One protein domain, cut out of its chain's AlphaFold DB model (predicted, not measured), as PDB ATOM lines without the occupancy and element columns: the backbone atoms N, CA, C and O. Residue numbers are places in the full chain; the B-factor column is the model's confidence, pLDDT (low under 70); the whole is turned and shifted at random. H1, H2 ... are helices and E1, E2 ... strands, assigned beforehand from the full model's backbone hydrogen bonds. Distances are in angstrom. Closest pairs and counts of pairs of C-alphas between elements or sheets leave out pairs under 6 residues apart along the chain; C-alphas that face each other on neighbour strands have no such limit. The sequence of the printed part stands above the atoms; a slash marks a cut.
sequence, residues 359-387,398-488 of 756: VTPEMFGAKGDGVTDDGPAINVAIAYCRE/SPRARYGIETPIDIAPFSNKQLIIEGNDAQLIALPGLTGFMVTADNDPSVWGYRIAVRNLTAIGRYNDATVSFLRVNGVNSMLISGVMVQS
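This is residues 359 to 387 and 398 to 488 of the 756 residues of an uncharacterized protein of Camelimonas lactis (UniProt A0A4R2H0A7). The chain is wound in stacked turns, a short three-sided solenoid whose walls are the parallel sheets E1 E2 E4 E7 E10, E5 E8 and E3 E6 E9, with H2 lying across one end as a cap and the small H1 packed on H2. E2, residues 409 to 410 and E3 make one turn, E4, E5 and E6 the next, E7, E8 and E9 another, and E10 begins one more. The printed part has 120 residues, with two named helices and ten named strands in the order H1 E1 H2 E2 E3 E4 E5 E6 E7 E8 E9 E10; the class is mixed, helices and strands. The whole is compact, with a radius of gyration of the C-alphas of 13.4 A, and spans 35 by 33 by 24 A.

H1 is residues 361 to 364, beginning at C-alpha 361 at (24.474, -35.918, -32.474). E1 is residues 369 to 373, 9.3 A from first to last C-alpha. H2, residues 375 to 387, is the longest helix, 18.8 A, ending at C-alpha 387 at (38.504, -42.748, -30.925). After the cut come E2, residues 402 to 405, E3, residues 419 to 422, and E4, residues 427 to 430. E5 is residues 436 to 442, 12.5 A long, and E6 is residues 449 to 455, 17.2 A long. E7, residues 458 to 460, is followed by E8, residues 468 to 474, 17.2 A, and E9, residues 476 to 482, 16.2 A. E10 is residues 485 to 487, ending at C-alpha 487 at (10.319, -39.453, -15.570).

The largest sheet runs E1 E2 E4 E7 E10, parallel throughout, with E1 and E10 as edge strands; from edge to edge its strands' lines turn by 68 degrees. N 370 and O 402 of E1 and E2 are within hydrogen-bond range at 2.6 A, N 403 and O 427 of E2 and E4 at 2.7 A, N 428 and O 458 of E4 and E7 at 2.8 A, and N 459 and O 485 of E7 and E10 at 2.8 A. E5 and E8 are parallel at 10 degrees, with N 439 and O 470 at 2.8 A. Residues 409 to 410 pair, parallel, with residues 439 to 440 of E5. The five-strand sheet and the sheet E5 E8 form a sandwich, two sheets face to face, 9.8 A centre to centre where they face each other, with strands at 78 degrees. The third sheet runs E3 E6 E9, parallel, with N 453 and O 419 at 2.8 A and N 477 and O 449 at 2.8 A. E6 runs on into E7 across a break of 2 residues, at 90 degrees, and E9 runs on into E10 likewise, at 94 degrees. H2 only grazes the five-strand sheet, with residues 375 to 378, and only grazes the sheet E3 E6 E9, with residues 382 to 386. H1 touches H2, at its residues 377 to 381 alone; the closest C-alphas are those of Pro 361 and Ile 378, 5.0 A apart. H1 is not on either of these sheets. In H2 every O i to N i+4 pair is within hydrogen-bond range; H1 is too short for such a pair, and its one O i to N i+3 pair is within range.

The two C-alphas farthest apart are those of Glu 387 and Asn 464, 38.5 A. Residues 388 to 397 are not printed, and C-alphas 387 and 398 are 21.2 A apart across that cut, which falls in the link from H2 to E2. Of the links that are printed whole, the one from E2 to E3 is long, with 13 residues, 406 to 418. The mean pLDDT of the printed part is 93.9, and no printed residue is under 70.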
ATOM      1  N   VAL A 359      31.394 -32.424 -30.099       93.44
ATOM      2  CA  VAL A 359      30.479 -32.821 -31.171       93.44
ATOM      3  C   VAL A 359      29.059 -32.919 -30.668       93.44
ATOM      4  O   VAL A 359      28.837 -33.180 -29.486       93.44
ATOM      5  N   THR A 360      28.113 -32.760 -31.589       96.00
ATOM      6  CA  THR A 360      26.693 -32.979 -31.335       96.00
ATOM      7  C   THR A 360      26.176 -34.173 -32.137       96.00
ATOM      8  O   THR A 360      26.768 -34.523 -33.166       96.00
ATOM      9  N   PRO A 361      25.082 -34.828 -31.710       97.56
ATOM     10  CA  PRO A 361      24.474 -35.918 -32.474       97.56
ATOM     11  C   PRO A 361      24.074 -35.534 -33.910       97.56
ATOM     12  O   PRO A 361      24.123 -36.376 -34.807       97.56
ATOM     13  N   GLU A 362      23.702 -34.275 -34.160       97.00
ATOM     14  CA  GLU A 362      23.284 -33.789 -35.483       97.00
ATOM     15  C   GLU A 362      24.427 -33.832 -36.503       97.00
ATOM     16  O   GLU A 362      24.185 -34.122 -37.673       97.00
ATOM     17  N   MET A 363      25.685 -33.660 -36.066       95.81
ATOM     18  CA  MET A 363      26.874 -33.842 -36.920       95.81
ATOM     19  C   MET A 363      27.023 -35.285 -37.436       95.81
ATOM     20  O   MET A 363      27.818 -35.548 -38.339       95.81
ATOM     21  N   PHE A 364      26.261 -36.222 -36.865       96.19
ATOM     22  CA  PHE A 364      26.188 -37.629 -37.254       96.19
ATOM     23  C   PHE A 364      24.792 -38.029 -37.754       96.19
ATOM     24  O   PHE A 364      24.519 -39.216 -37.928       96.19
ATOM     25  N   GLY A 365      23.920 -37.050 -38.013       95.56
ATOM     26  CA  GLY A 365      22.625 -37.249 -38.657       95.56
ATOM     27  C   GLY A 365      21.414 -37.351 -37.736       95.56
ATOM     28  O   GLY A 365      20.327 -37.637 -38.244       95.56
ATOM     29  N   ALA A 366      21.559 -37.089 -36.432       97.75
ATOM     30  CA  ALA A 366      20.399 -36.931 -35.554       97.75
ATOM     31  C   ALA A 366      19.510 -35.766 -36.027       97.75
ATOM     32  O   ALA A 366      19.997 -34.789 -36.600       97.75
ATOM     33  N   LYS A 367      18.204 -35.875 -35.793       96.81
ATOM     34  CA  LYS A 367      17.192 -34.866 -36.119       96.81
ATOM     35  C   LYS A 367      16.773 -34.042 -34.913       96.81
ATOM     36  O   LYS A 367      16.482 -32.863 -35.086       96.81
ATOM     37  N   GLY A 368      16.716 -34.637 -33.719       96.94
ATOM     38  CA  GLY A 368      16.341 -33.905 -32.505       96.94
ATOM     39  C   GLY A 368      14.912 -33.335 -32.542       96.94
ATOM     40  O   GLY A 368      14.632 -32.325 -31.888       96.94
ATOM     41  N   ASP A 369      14.010 -33.967 -33.301       96.69
ATOM     42  CA  ASP A 369      12.618 -33.541 -33.527       96.69
ATOM     43  C   ASP A 369      11.593 -34.186 -32.564       96.69
ATOM     44  O   ASP A 369      10.436 -33.762 -32.468       96.69
ATOM     45  N   GLY A 370      12.026 -35.186 -31.801       97.31
ATOM     46  CA  GLY A 370      11.260 -35.953 -30.823       97.31
ATOM     47  C   GLY A 370      10.424 -37.068 -31.441       97.31
ATOM     48  O   GLY A 370       9.534 -37.587 -30.765       97.31
ATOM     49  N   VAL A 371      10.659 -37.391 -32.714       97.62
ATOM     50  CA  VAL A 371       9.881 -38.353 -33.506       97.62
ATOM     51  C   VAL A 371      10.793 -39.364 -34.190       97.62
ATOM     52  O   VAL A 371      10.494 -40.556 -34.175       97.62
ATOM     53  N   THR A 372      11.883 -38.899 -34.791       97.75
ATOM     54  CA  THR A 372      12.873 -39.740 -35.466       97.75
ATOM     55  C   THR A 372      13.709 -40.500 -34.435       97.75
ATOM     56  O   THR A 372      14.008 -39.965 -33.370       97.75
ATOM     57  N   ASP A 373      14.085 -41.748 -34.738       98.56
ATOM     58  CA  ASP A 373      15.037 -42.490 -33.904       98.56
ATOM     59  C   ASP A 373      16.458 -41.942 -34.089       98.56
ATOM     60  O   ASP A 373      17.134 -42.204 -35.085       98.56
ATOM     61  N   ASP A 374      16.898 -41.176 -33.100       98.69
ATOM     62  CA  ASP A 374      18.206 -40.540 -33.003       98.69
ATOM     63  C   ASP A 374      19.246 -41.428 -32.302       98.69
ATOM     64  O   ASP A 374      20.443 -41.126 -32.338       98.69
ATOM     65  N   GLY A 375      18.824 -42.548 -31.698       98.31
ATOM     66  CA  GLY A 375      19.705 -43.504 -31.023       98.31
ATOM     67  C   GLY A 375      20.915 -43.944 -31.866       98.31
ATOM     68  O   GLY A 375      22.045 -43.892 -31.366       98.31
ATOM     69  N   PRO A 376      20.749 -44.303 -33.159       98.19
ATOM     70  CA  PRO A 376      21.869 -44.670 -34.022       98.19
ATOM     71  C   PRO A 376      22.889 -43.538 -34.203       98.19
ATOM     72  O   PRO A 376      24.091 -43.781 -34.102       98.19
ATOM     73  N   ALA A 377      22.436 -42.300 -34.424       97.88
ATOM     74  CA  ALA A 377      23.321 -41.150 -34.614       97.88
ATOM     75  C   ALA A 377      24.077 -40.791 -33.324       97.88
ATOM     76  O   ALA A 377      25.284 -40.541 -33.362       97.88
ATOM     77  N   ILE A 378      23.404 -40.852 -32.168       98.12
ATOM     78  CA  ILE A 378      24.031 -40.649 -30.853       98.12
ATOM     79  C   ILE A 378      25.119 -41.702 -30.602       98.12
ATOM     80  O   ILE A 378      26.223 -41.358 -30.181       98.12
ATOM     81  N   ASN A 379      24.855 -42.974 -30.910       96.75
ATOM     82  CA  ASN A 379      25.845 -44.044 -30.759       96.75
ATOM     83  C   ASN A 379      27.076 -43.833 -31.652       96.75
ATOM     84  O   ASN A 379      28.205 -44.060 -31.214       96.75
ATOM     85  N   VAL A 380      26.883 -43.351 -32.883       95.81
ATOM     86  CA  VAL A 380      27.993 -42.997 -33.781       95.81
ATOM     87  C   VAL A 380      28.805 -41.825 -33.219       95.81
ATOM     88  O   VAL A 380      30.038 -41.870 -33.259       95.81
ATOM     89  N   ALA A 381      28.147 -40.818 -32.640       95.00
ATOM     90  CA  ALA A 381      28.814 -39.691 -31.990       95.00
ATOM     91  C   ALA A 381      29.649 -40.140 -30.778       95.00
ATOM     92  O   ALA A 381      30.818 -39.775 -30.654       95.00
ATOM     93  N   ILE A 382      29.092 -41.006 -29.922       92.81
ATOM     94  CA  ILE A 382      29.807 -41.600 -28.782       92.81
ATOM     95  C   ILE A 382      31.014 -42.411 -29.264       92.81
ATOM     96  O   ILE A 382      32.099 -42.290 -28.693       92.81
ATOM     97  N   ALA A 383      30.857 -43.216 -30.318       91.19
ATOM     98  CA  ALA A 383      31.957 -43.979 -30.901       91.19
ATOM     99  C   ALA A 383      33.073 -43.059 -31.423       91.19
ATOM    100  O   ALA A 383      34.246 -43.329 -31.184       91.19
ATOM    101  N   TYR A 384      32.731 -41.936 -32.057       90.81
ATOM    102  CA  TYR A 384      33.718 -40.929 -32.450       90.81
ATOM    103  C   TYR A 384      34.451 -40.339 -31.232       90.81
ATOM    104  O   TYR A 384      35.682 -40.302 -31.230       90.81
ATOM    105  N   CYS A 385      33.736 -39.987 -30.154       88.62
ATOM    106  CA  CYS A 385      34.355 -39.515 -28.908       88.62
ATOM    107  C   CYS A 385      35.357 -40.519 -28.309       88.62
ATOM    108  O   CYS A 385      36.352 -40.102 -27.711       88.62
ATOM    109  N   ARG A 386      35.123 -41.830 -28.476       84.00
ATOM    110  CA  ARG A 386      36.026 -42.901 -28.004       84.00
ATOM    111  C   ARG A 386      37.343 -42.941 -28.765       84.00
ATOM    112  O   ARG A 386      38.379 -43.232 -28.166       84.00
ATOM    113  N   GLU A 387      37.322 -42.657 -30.062       85.88
ATOM    114  CA  GLU A 387      38.504 -42.748 -30.925       85.88
ATOM    115  C   GLU A 387      39.438 -41.535 -30.775       85.88
ATOM    116  O   GLU A 387      40.641 -41.652 -31.006       85.88
ATOM    117  N   SER A 398      22.398 -30.950 -28.302       95.94
ATOM    118  CA  SER A 398      22.016 -29.621 -28.767       95.94
ATOM    119  C   SER A 398      20.982 -29.001 -27.823       95.94
ATOM    120  O   SER A 398      20.017 -29.674 -27.443       95.94
ATOM    121  N   PRO A 399      21.134 -27.719 -27.435       93.62
ATOM    122  CA  PRO A 399      20.252 -27.116 -26.449       93.62
ATOM    123  C   PRO A 399      18.776 -27.208 -26.835       93.62
ATOM    124  O   PRO A 399      18.382 -26.779 -27.921       93.62
ATOM    125  N   ARG A 400      17.948 -27.726 -25.919       87.12
ATOM    126  CA  ARG A 400      16.491 -27.914 -26.095       87.12
ATOM    127  C   ARG A 400      16.088 -28.863 -27.237       87.12
ATOM    128  O   ARG A 400      14.897 -28.932 -27.553       87.12
ATOM    129  N   ALA A 401      17.030 -29.586 -27.844       96.62
ATOM    130  CA  ALA A 401      16.717 -30.624 -28.821       96.62
ATOM    131  C   ALA A 401      15.922 -31.759 -28.164       96.62
ATOM    132  O   ALA A 401      16.030 -32.010 -26.958       96.62
ATOM    133  N   ARG A 402      15.093 -32.441 -28.955       98.19
ATOM    134  CA  ARG A 402      14.242 -33.541 -28.495       98.19
ATOM    135  C   ARG A 402      14.665 -34.801 -29.232       98.19
ATOM    136  O   ARG A 402      14.234 -35.020 -30.347       98.19
ATOM    137  N   TYR A 403      15.508 -35.631 -28.647       98.75
ATOM    138  CA  TYR A 403      15.972 -36.846 -29.307       98.75
ATOM    139  C   TYR A 403      14.977 -37.984 -29.100       98.75
ATOM    140  O   TYR A 403      14.722 -38.382 -27.958       98.75
ATOM    141  N   GLY A 404      14.390 -38.492 -30.184       98.62
ATOM    142  CA  GLY A 404      13.545 -39.684 -30.131       98.62
ATOM    143  C   GLY A 404      14.422 -40.929 -30.034       98.62
ATOM    144  O   GLY A 404      15.326 -41.098 -30.837       98.62
ATOM    145  N   ILE A 405      14.203 -41.796 -29.047       98.75
ATOM    146  CA  ILE A 405      15.028 -42.986 -28.816       98.75
ATOM    147  C   ILE A 405      14.177 -44.244 -28.970       98.75
ATOM    148  O   ILE A 405      13.319 -44.531 -28.130       98.75
ATOM    149  N   GLU A 406      14.431 -44.998 -30.035       98.31
ATOM    150  CA  GLU A 406      13.963 -46.375 -30.240       98.31
ATOM    151  C   GLU A 406      15.133 -47.359 -30.126       98.31
ATOM    152  O   GLU A 406      15.011 -48.385 -29.452       98.31
ATOM    153  N   THR A 407      16.288 -47.010 -30.697       98.44
ATOM    154  CA  THR A 407      17.545 -47.749 -30.530       98.44
ATOM    155  C   THR A 407      18.249 -47.319 -29.232       98.44
ATOM    156  O   THR A 407      18.554 -46.135 -29.083       98.44
ATOM    157  N   PRO A 408      18.566 -48.240 -28.298       98.12
ATOM    158  CA  PRO A 408      19.291 -47.914 -27.066       98.12
ATOM    159  C   PRO A 408      20.629 -47.199 -27.298       98.12
ATOM    160  O   PRO A 408      21.365 -47.514 -28.236       98.12
ATOM    161  N   ILE A 409      20.965 -46.272 -26.402       97.94
ATOM    162  CA  ILE A 409      22.231 -45.539 -26.396       97.94
ATOM    163  C   ILE A 409      23.258 -46.316 -25.565       97.94
ATOM    164  O   ILE A 409      23.082 -46.495 -24.359       97.94
ATOM    165  N   ASP A 410      24.357 -46.735 -26.188       93.94
ATOM    166  CA  ASP A 410      25.430 -47.479 -25.535       93.94
ATOM    167  C   ASP A 410      26.595 -46.563 -25.148       93.94
ATOM    168  O   ASP A 410      27.363 -46.080 -25.984       93.94
ATOM    169  N   ILE A 411      26.760 -46.358 -23.844       91.69
ATOM    170  CA  ILE A 411      27.832 -45.557 -23.249       91.69
ATOM    171  C   ILE A 411      28.975 -46.426 -22.695       91.69
ATOM    172  O   ILE A 411      29.839 -45.893 -22.002       91.69
ATOM    173  N   ALA A 412      29.031 -47.725 -23.016       83.44
ATOM    174  CA  ALA A 412      30.126 -48.639 -22.675       83.44
ATOM    175  C   ALA A 412      30.872 -49.201 -23.915       83.44
ATOM    176  O   ALA A 412      30.335 -49.205 -25.021       83.44
ATOM    177  N   PRO A 413      32.122 -49.690 -23.764       74.69
ATOM    178  CA  PRO A 413      33.020 -49.492 -22.628       74.69
ATOM    179  C   PRO A 413      33.833 -48.188 -22.728       74.69
ATOM    180  O   PRO A 413      34.217 -47.758 -23.813       74.69
ATOM    181  N   PHE A 414      34.160 -47.590 -21.577       70.69
ATOM    182  CA  PHE A 414      35.104 -46.464 -21.449       70.69
ATOM    183  C   PHE A 414      36.191 -46.812 -20.429       70.69
ATOM    184  O   PHE A 414      36.177 -46.347 -19.296       70.69
ATOM    185  N   SER A 415      37.110 -47.706 -20.789       72.56
ATOM    186  CA  SER A 415      38.064 -48.275 -19.824       72.56
ATOM    187  C   SER A 415      39.350 -47.473 -19.627       72.56
ATOM    188  O   SER A 415      40.041 -47.651 -18.627       72.56
ATOM    189  N   ASN A 416      39.679 -46.576 -20.554       74.94
ATOM    190  CA  ASN A 416      40.912 -45.782 -20.539       74.94
ATOM    191  C   ASN A 416      40.688 -44.271 -20.728       74.94
ATOM    192  O   ASN A 416      41.644 -43.504 -20.624       74.94
ATOM    193  N   LYS A 417      39.449 -43.845 -20.996       78.50
ATOM    194  CA  LYS A 417      39.080 -42.460 -21.314       78.50
ATOM    195  C   LYS A 417      37.825 -42.055 -20.547       78.50
ATOM    196  O   LYS A 417      37.016 -42.899 -20.185       78.50
ATOM    197  N   GLN A 418      37.687 -40.762 -20.303       84.88
ATOM    198  CA  GLN A 418      36.499 -40.119 -19.762       84.88
ATOM    199  C   GLN A 418      35.409 -40.041 -20.842       84.88
ATOM    200  O   GLN A 418      35.702 -39.805 -22.009       84.88
ATOM    201  N   LEU A 419      34.143 -40.187 -20.459       88.56
ATOM    202  CA  LEU A 419      33.012 -39.789 -21.299       88.56
ATOM    203  C   LEU A 419      32.218 -38.729 -20.556       88.56
ATOM    204  O   LEU A 419      31.807 -38.949 -19.418       88.56
ATOM    205  N   ILE A 420      31.972 -37.597 -21.205       90.81
ATOM    206  CA  ILE A 420      31.024 -36.597 -20.722       90.81
ATOM    207  C   ILE A 420      29.939 -36.456 -21.779       90.81
ATOM    208  O   ILE A 420      30.231 -36.067 -22.909       90.81
ATOM    209  N   ILE A 421      28.707 -36.767 -21.387       94.62
ATOM    210  CA  ILE A 421      27.498 -36.411 -22.120       94.62
ATOM    211  C   ILE A 421      26.904 -35.205 -21.410       94.62
ATOM    212  O   ILE A 421      26.395 -35.321 -20.289       94.62
ATOM    213  N   GLU A 422      26.996 -34.050 -22.054       96.00
ATOM    214  CA  GLU A 422      26.337 -32.844 -21.588       96.00
ATOM    215  C   GLU A 422      24.999 -32.676 -22.297       96.00
ATOM    216  O   GLU A 422      24.932 -32.609 -23.520       96.00
ATOM    217  N   GLY A 423      23.935 -32.575 -21.517       96.12
ATOM    218  CA  GLY A 423      22.581 -32.439 -22.011       96.12
ATOM    219  C   GLY A 423      22.205 -31.061 -22.533       96.12
ATOM    220  O   GLY A 423      21.395 -30.987 -23.446       96.12
ATOM    221  N   ASN A 424      22.747 -29.981 -21.963       95.50
ATOM    222  CA  ASN A 424      22.344 -28.602 -22.280       95.50
ATOM    223  C   ASN A 424      20.804 -28.408 -22.335       95.50
ATOM    224  O   ASN A 424      20.278 -27.762 -23.240       95.50
ATOM    225  N   ASP A 425      20.066 -29.007 -21.394       93.31
ATOM    226  CA  ASP A 425      18.595 -29.029 -21.322       93.31
ATOM    227  C   ASP A 425      17.885 -29.771 -22.475       93.31
ATOM    228  O   ASP A 425      16.682 -29.594 -22.700       93.31
ATOM    229  N   ALA A 426      18.598 -30.618 -23.219       98.00
ATOM    230  CA  ALA A 426      18.001 -31.511 -24.206       98.00
ATOM    231  C   ALA A 426      17.110 -32.581 -23.557       98.00
ATOM    232  O   ALA A 426      17.250 -32.936 -22.379       98.00
ATOM    233  N   GLN A 427      16.195 -33.127 -24.358       98.50
ATOM    234  CA  GLN A 427      15.275 -34.187 -23.963       98.50
ATOM    235  C   GLN A 427      15.606 -35.490 -24.688       98.50
ATOM    236  O   GLN A 427      15.703 -35.496 -25.909       98.50
ATOM    237  N   LEU A 428      15.705 -36.600 -23.959       98.75
ATOM    238  CA  LEU A 428      15.675 -37.956 -24.509       98.75
ATOM    239  C   LEU A 428      14.259 -38.515 -24.335       98.75
ATOM    240  O   LEU A 428      13.745 -38.542 -23.216       98.75
ATOM    241  N   ILE A 429      13.607 -38.936 -25.416       98.69
ATOM    242  CA  ILE A 429      12.195 -39.337 -25.416       98.69
ATOM    243  C   ILE A 429      12.081 -40.787 -25.872       98.69
ATOM    244  O   ILE A 429      12.459 -41.116 -26.991       98.69
ATOM    245  N   ALA A 430      11.520 -41.657 -25.035       98.62
ATOM    246  CA  ALA A 430      11.270 -43.047 -25.401       98.62
ATOM    247  C   ALA A 430      10.209 -43.137 -26.508       98.62
ATOM    248  O   ALA A 430       9.043 -42.793 -26.292       98.62
ATOM    249  N   LEU A 431      10.595 -43.646 -27.677       98.56
ATOM    250  CA  LEU A 431       9.672 -43.926 -28.774       98.56
ATOM    251  C   LEU A 431       8.894 -45.236 -28.530       98.56
ATOM    252  O   LEU A 431       9.282 -46.053 -27.686       98.56
ATOM    253  N   PRO A 432       7.776 -45.480 -29.245       97.31
ATOM    254  CA  PRO A 432       6.959 -46.685 -29.067       97.31
ATOM    255  C   PRO A 432       7.703 -48.017 -29.269       97.31
ATOM    256  O   PRO A 432       7.333 -49.008 -28.642       97.31
ATOM    257  N   GLY A 433       8.752 -48.056 -30.094       96.69
ATOM    258  CA  GLY A 433       9.535 -49.276 -30.321       96.69
ATOM    259  C   GLY A 433      10.558 -49.599 -29.226       96.69
ATOM    260  O   GLY A 433      10.993 -50.747 -29.128       96.69
ATOM    261  N   LEU A 434      10.912 -48.637 -28.361       98.44
ATOM    262  CA  LEU A 434      11.918 -48.860 -27.321       98.44
ATOM    263  C   LEU A 434      11.429 -49.905 -26.307       98.44
ATOM    264  O   LEU A 434      10.316 -49.817 -25.777       98.44
ATOM    265  N   THR A 435      12.294 -50.873 -26.010       97.81
ATOM    266  CA  THR A 435      12.142 -51.849 -24.922       97.81
ATOM    267  C   THR A 435      13.492 -52.044 -24.229       97.81
ATOM    268  O   THR A 435      14.543 -51.830 -24.829       97.81
ATOM    269  N   GLY A 436      13.487 -52.433 -22.955       97.94
ATOM    270  CA  GLY A 436      14.704 -52.516 -22.149       97.94
ATOM    271  C   GLY A 436      15.175 -51.141 -21.674       97.94
ATOM    272  O   GLY A 436      14.360 -50.317 -21.272       97.94
ATOM    273  N   PHE A 437      16.486 -50.907 -21.658       98.44
ATOM    274  CA  PHE A 437      17.075 -49.661 -21.159       98.44
ATOM    275  C   PHE A 437      17.322 -48.670 -22.297       98.44
ATOM    276  O   PHE A 437      17.894 -49.042 -23.316       98.44
ATOM    277  N   MET A 438      16.934 -47.408 -22.103       98.62
ATOM    278  CA  MET A 438      17.224 -46.315 -23.036       98.62
ATOM    279  C   MET A 438      18.726 -46.042 -23.144       98.62
ATOM    280  O   MET A 438      19.223 -45.779 -24.233       98.62
ATOM    281  N   VAL A 439      19.439 -46.100 -22.018       98.00
ATOM    282  CA  VAL A 439      20.880 -45.869 -21.919       98.00
ATOM    283  C   VAL A 439      21.529 -47.047 -21.198       98.00
ATOM    284  O   VAL A 439      21.095 -47.451 -20.113       98.00
ATOM    285  N   THR A 440      22.596 -47.591 -21.769       95.06
ATOM    286  CA  THR A 440      23.334 -48.718 -21.193       95.06
ATOM    287  C   THR A 440      24.803 -48.381 -21.003       95.06
ATOM    288  O   THR A 440      25.518 -48.116 -21.961       95.06
ATOM    289  N   ALA A 441      25.275 -48.454 -19.763       91.75
ATOM    290  CA  ALA A 441      26.681 -48.607 -19.418       91.75
ATOM    291  C   ALA A 441      26.915 -50.065 -18.992       91.75
ATOM    292  O   ALA A 441      27.086 -50.341 -17.806       91.75
ATOM    293  N   ASP A 442      26.829 -51.006 -19.936       89.81
ATOM    294  CA  ASP A 442      26.910 -52.446 -19.650       89.81
ATOM    295  C   ASP A 442      28.287 -52.998 -20.039       89.81
ATOM    296  O   ASP A 442      28.490 -53.476 -21.153       89.81
ATOM    297  N   ASN A 443      29.267 -52.867 -19.140       86.00
ATOM    298  CA  ASN A 443      30.626 -53.333 -19.410       86.00
ATOM    299  C   ASN A 443      30.749 -54.842 -19.167       86.00
ATOM    300  O   ASN A 443      30.159 -55.396 -18.235       86.00
ATOM    301  N   ASP A 444      31.572 -55.499 -19.989       81.69
ATOM    302  CA  ASP A 444      31.973 -56.887 -19.764       81.69
ATOM    303  C   ASP A 444      32.636 -57.032 -18.378       81.69
ATOM    304  O   ASP A 444      33.406 -56.157 -17.989       81.69
ATOM    305  N   PRO A 445      32.422 -58.130 -17.630       75.88
ATOM    306  CA  PRO A 445      33.030 -58.317 -16.309       75.88
ATOM    307  C   PRO A 445      34.566 -58.204 -16.267       75.88
ATOM    308  O   PRO A 445      35.130 -57.968 -15.197       75.88
ATOM    309  N   SER A 446      35.253 -58.398 -17.397       81.69
ATOM    310  CA  SER A 446      36.709 -58.255 -17.528       81.69
ATOM    311  C   SER A 446      37.180 -56.817 -17.780       81.69
ATOM    312  O   SER A 446      38.383 -56.547 -17.710       81.69
ATOM    313  N   VAL A 447      36.259 -55.886 -18.047       83.19
ATOM    314  CA  VAL A 447      36.545 -54.497 -18.415       83.19
ATOM    315  C   VAL A 447      35.746 -53.553 -17.522       83.19
ATOM    316  O   VAL A 447      34.527 -53.603 -17.462       83.19
ATOM    317  N   TRP A 448      36.434 -52.638 -16.852       85.94
ATOM    318  CA  TRP A 448      35.783 -51.598 -16.057       85.94
ATOM    319  C   TRP A 448      35.588 -50.339 -16.894       85.94
ATOM    320  O   TRP A 448      36.541 -49.879 -17.522       85.94
ATOM    321  N   GLY A 449      34.388 -49.762 -16.872       85.56
ATOM    322  CA  GLY A 449      34.162 -48.395 -17.342       85.56
ATOM    323  C   GLY A 449      34.621 -47.390 -16.285       85.56
ATOM    324  O   GLY A 449      34.329 -47.579 -15.108       85.56
ATOM    325  N   TYR A 450      35.320 -46.326 -16.675       86.81
ATOM    326  CA  TYR A 450      35.843 -45.300 -15.776       86.81
ATOM    327  C   TYR A 450      35.405 -43.898 -16.196       86.81
ATOM    328  O   TYR A 450      35.441 -43.557 -17.373       86.81
ATOM    329  N   ARG A 451      35.094 -43.042 -15.211       84.88
ATOM    330  CA  ARG A 451      34.908 -41.587 -15.402       84.88
ATOM    331  C   ARG A 451      33.827 -41.260 -16.442       84.88
ATOM    332  O   ARG A 451      34.065 -40.519 -17.391       84.88
ATOM    333  N   ILE A 452      32.632 -41.802 -16.252       90.69
ATOM    334  CA  ILE A 452      31.480 -41.531 -17.120       90.69
ATOM    335  C   ILE A 452      30.610 -40.465 -16.457       90.69
ATOM    336  O   ILE A 452      30.313 -40.560 -15.270       90.69
ATOM    337  N   ALA A 453      30.186 -39.444 -17.195       93.44
ATOM    338  CA  ALA A 453      29.275 -38.434 -16.680       93.44
ATOM    339  C   ALA A 453      28.105 -38.173 -17.631       93.44
ATOM    340  O   ALA A 453      28.317 -37.951 -18.822       93.44
ATOM    341  N   VAL A 454      26.891 -38.148 -17.081       95.88
ATOM    342  CA  VAL A 454      25.654 -37.762 -17.772       95.88
ATOM    343  C   VAL A 454      25.062 -36.571 -17.033       95.88
ATOM    344  O   VAL A 454      24.798 -36.667 -15.830       95.88
ATOM    345  N   ARG A 455      24.911 -35.435 -17.718       97.19
ATOM    346  CA  ARG A 455      24.582 -34.166 -17.059       97.19
ATOM    347  C   ARG A 455      23.484 -33.387 -17.761       97.19
ATOM    348  O   ARG A 455      23.385 -33.467 -18.978       97.19
ATOM    349  N   ASN A 456      22.732 -32.587 -17.007       97.31
ATOM    350  CA  ASN A 456      21.919 -31.471 -17.515       97.31
ATOM    351  C   ASN A 456      20.962 -31.838 -18.667       97.31
ATOM    352  O   ASN A 456      20.868 -31.106 -19.649       97.31
ATOM    353  N   LEU A 457      20.283 -32.987 -18.576       97.69
ATOM    354  CA  LEU A 457      19.275 -33.433 -19.549       97.69
ATOM    355  C   LEU A 457      17.978 -33.857 -18.869       97.69
ATOM    356  O   LEU A 457      17.943 -34.168 -17.678       97.69
ATOM    357  N   THR A 458      16.917 -33.938 -19.667       98.56
ATOM    358  CA  THR A 458      15.660 -34.574 -19.274       98.56
ATOM    359  C   THR A 458      15.477 -35.892 -20.022       98.56
ATOM    360  O   THR A 458      15.604 -35.925 -21.241       98.56
ATOM    361  N   ALA A 459      15.128 -36.975 -19.336       98.56
ATOM    362  CA  ALA A 459      14.733 -38.237 -19.958       98.56
ATOM    363  C   ALA A 459      13.254 -38.535 -19.677       98.56
ATOM    364  O   ALA A 459      12.800 -38.504 -18.531       98.56
ATOM    365  N   ILE A 460      12.496 -38.830 -20.730       98.56
ATOM    366  CA  ILE A 460      11.047 -39.027 -20.689       98.56
ATOM    367  C   ILE A 460      10.728 -40.419 -21.225       98.56
ATOM    368  O   ILE A 460      10.888 -40.692 -22.415       98.56
ATOM    369  N   GLY A 461      10.276 -41.297 -20.338       98.38
ATOM    370  CA  GLY A 461       9.815 -42.634 -20.675       98.38
ATOM    371  C   GLY A 461       8.315 -42.684 -20.970       98.38
ATOM    372  O   GLY A 461       7.669 -41.671 -21.251       98.38
ATOM    373  N   ARG A 462       7.744 -43.887 -20.879       97.75
ATOM    374  CA  ARG A 462       6.311 -44.147 -21.052       97.75
ATOM    375  C   ARG A 462       5.662 -44.415 -19.692       97.75
ATOM    376  O   ARG A 462       6.033 -45.344 -18.979       97.75
ATOM    377  N   TYR A 463       4.690 -43.578 -19.329       97.50
ATOM    378  CA  TYR A 463       4.054 -43.621 -18.010       97.50
ATOM    379  C   TYR A 463       3.426 -44.992 -17.733       97.50
ATOM    380  O   TYR A 463       2.687 -45.517 -18.565       97.50
ATOM    381  N   ASN A 464       3.703 -45.545 -16.548       95.62
ATOM    382  CA  ASN A 464       3.202 -46.847 -16.101       95.62
ATOM    383  C   ASN A 464       3.525 -48.024 -17.055       95.62
ATOM    384  O   ASN A 464       2.801 -49.019 -17.102       95.62
ATOM    385  N   ASP A 465       4.626 -47.939 -17.805       97.19
ATOM    386  CA  ASP A 465       5.102 -49.005 -18.686       97.19
ATOM    387  C   ASP A 465       6.189 -49.849 -17.999       97.19
ATOM    388  O   ASP A 465       7.176 -49.321 -17.495       97.19
ATOM    389  N   ALA A 466       6.019 -51.175 -17.985       97.31
ATOM    390  CA  ALA A 466       6.979 -52.120 -17.406       97.31
ATOM    391  C   ALA A 466       8.139 -52.490 -18.351       97.31
ATOM    392  O   ALA A 466       9.076 -53.173 -17.941       97.31
ATOM    393  N   THR A 467       8.066 -52.099 -19.621       97.88
ATOM    394  CA  THR A 467       8.977 -52.565 -20.674       97.88
ATOM    395  C   THR A 467      10.147 -51.626 -20.942       97.88
ATOM    396  O   THR A 467      11.087 -52.049 -21.610       97.88
ATOM    397  N   VAL A 468      10.126 -50.391 -20.426       98.12
ATOM    398  CA  VAL A 468      11.167 -49.381 -20.683       98.12
ATOM    399  C   VAL A 468      11.758 -48.878 -19.383       98.12
ATOM    400  O   VAL A 468      11.040 -48.391 -18.518       98.12
ATOM    401  N   SER A 469      13.073 -48.921 -19.278       98.56
ATOM    402  CA  SER A 469      13.875 -48.387 -18.185       98.56
ATOM    403  C   SER A 469      14.823 -47.317 -18.723       98.56
ATOM    404  O   SER A 469      15.096 -47.272 -19.922       98.56
ATOM    405  N   PHE A 470      15.325 -46.433 -17.864       98.62
ATOM    406  CA  PHE A 470      16.206 -45.358 -18.312       98.62
ATOM    407  C   PHE A 470      17.654 -45.830 -18.418       98.62
ATOM    408  O   PHE A 470      18.132 -46.053 -19.526       98.62
ATOM    409  N   LEU A 471      18.342 -46.025 -17.293       97.88
ATOM    410  CA  LEU A 471      19.785 -46.237 -17.266       97.88
ATOM    411  C   LEU A 471      20.159 -47.555 -16.588       97.88
ATOM    412  O   LEU A 471      19.775 -47.812 -15.446       97.88
ATOM    413  N   ARG A 472      20.986 -48.350 -17.271       95.88
ATOM    414  CA  ARG A 472      21.700 -49.490 -16.682       95.88
ATOM    415  C   ARG A 472      23.170 -49.152 -16.462       95.88
ATOM    416  O   ARG A 472      23.829 -48.691 -17.387       95.88
ATOM    417  N   VAL A 473      23.682 -49.440 -15.271       94.38
ATOM    418  CA  VAL A 473      25.070 -49.224 -14.846       94.38
ATOM    419  C   VAL A 473      25.644 -50.551 -14.362       94.38
ATOM    420  O   VAL A 473      25.320 -51.010 -13.268       94.38
ATOM    421  N   ASN A 474      26.480 -51.182 -15.184       93.19
ATOM    422  CA  ASN A 474      27.114 -52.459 -14.883       93.19
ATOM    423  C   ASN A 474      28.622 -52.426 -15.174       93.19
ATOM    424  O   ASN A 474      29.045 -52.065 -16.276       93.19
ATOM    425  N   GLY A 475      29.436 -52.810 -14.185       91.44
ATOM    426  CA  GLY A 475      30.896 -52.819 -14.324       91.44
ATOM    427  C   GLY A 475      31.495 -51.417 -14.456       91.44
ATOM    428  O   GLY A 475      32.435 -51.215 -15.227       91.44
ATOM    429  N   VAL A 476      30.936 -50.426 -13.755       90.81
ATOM    430  CA  VAL A 476      31.373 -49.025 -13.842       90.81
ATOM    431  C   VAL A 476      32.009 -48.573 -12.533       90.81
ATOM    432  O   VAL A 476      31.509 -48.852 -11.445       90.81
ATOM    433  N   ASN A 477      33.110 -47.840 -12.645       91.25
ATOM    434  CA  ASN A 477      33.776 -47.154 -11.554       91.25
ATOM    435  C   ASN A 477      33.811 -45.643 -11.831       91.25
ATOM    436  O   ASN A 477      34.287 -45.211 -12.879       91.25
ATOM    437  N   SER A 478      33.383 -44.819 -10.873       90.75
ATOM    438  CA  SER A 478      33.408 -43.352 -10.997       90.75
ATOM    439  C   SER A 478      32.445 -42.842 -12.070       90.75
ATOM    440  O   SER A 478      32.868 -42.313 -13.102       90.75
ATOM    441  N   MET A 479      31.144 -43.001 -11.823       93.25
ATOM    442  CA  MET A 479      30.094 -42.406 -12.651       93.25
ATOM    443  C   MET A 479      29.403 -41.249 -11.927       93.25
ATOM    444  O   MET A 479      29.127 -41.338 -10.735       93.25
ATOM    445  N   LEU A 480      29.114 -40.176 -12.663       95.56
ATOM    446  CA  LEU A 480      28.373 -39.011 -12.182       95.56
ATOM    447  C   LEU A 480      27.093 -38.824 -13.000       95.56
ATOM    448  O   LEU A 480      27.147 -38.667 -14.219       95.56
ATOM    449  N   ILE A 481      25.953 -38.770 -12.323       97.50
ATOM    450  CA  ILE A 481      24.664 -38.371 -12.888       97.50
ATOM    451  C   ILE A 481      24.283 -37.066 -12.200       97.50
ATOM    452  O   ILE A 481      24.088 -37.067 -10.984       97.50
ATOM    453  N   SER A 482      24.225 -35.951 -12.935       98.19
ATOM    454  CA  SER A 482      23.999 -34.650 -12.292       98.19
ATOM    455  C   SER A 482      23.145 -33.665 -13.070       98.19
ATOM    456  O   SER A 482      23.305 -33.527 -14.276       98.19
ATOM    457  N   GLY A 483      22.229 -32.966 -12.395       97.81
ATOM    458  CA  GLY A 483      21.304 -32.052 -13.074       97.81
ATOM    459  C   GLY A 483      20.355 -32.782 -14.028       97.81
ATOM    460  O   GLY A 483      19.922 -32.209 -15.023       97.81
ATOM    461  N   VAL A 484      20.090 -34.071 -13.787       98.31
ATOM    462  CA  VAL A 484      19.261 -34.900 -14.667       98.31
ATOM    463  C   VAL A 484      17.856 -35.028 -14.093       98.31
ATOM    464  O   VAL A 484      17.677 -35.430 -12.939       98.31
ATOM    465  N   MET A 485      16.854 -34.738 -14.918       98.38
ATOM    466  CA  MET A 485      15.456 -35.041 -14.622       98.38
ATOM    467  C   MET A 485      15.038 -36.294 -15.390       98.38
ATOM    468  O   MET A 485      15.230 -36.370 -16.600       98.38
ATOM    469  N   VAL A 486      14.477 -37.291 -14.713       98.56
ATOM    470  CA  VAL A 486      14.001 -38.523 -15.354       98.56
ATOM    471  C   VAL A 486      12.575 -38.802 -14.925       98.56
ATOM    472  O   VAL A 486      12.276 -38.778 -13.733       98.56
ATOM    473  N   GLN A 487      11.699 -39.109 -15.881       97.81
ATOM    474  CA  GLN A 487      10.319 -39.453 -15.570       97.81
ATOM    475  C   GLN A 487       9.756 -40.609 -16.383       97.81
ATOM    476  O   GLN A 487      10.126 -40.800 -17.539       97.81
ATOM    477  N   SER A 488       8.779 -41.308 -15.800       97.81
ATOM    478  CA  SER A 488       7.911 -42.259 -16.506       97.81
ATOM    479  C   SER A 488       8.644 -43.494 -17.039       97.81
ATOM    480  O   SER A 488       8.438 -43.894 -18.176       97.81
TER     481      SER A 488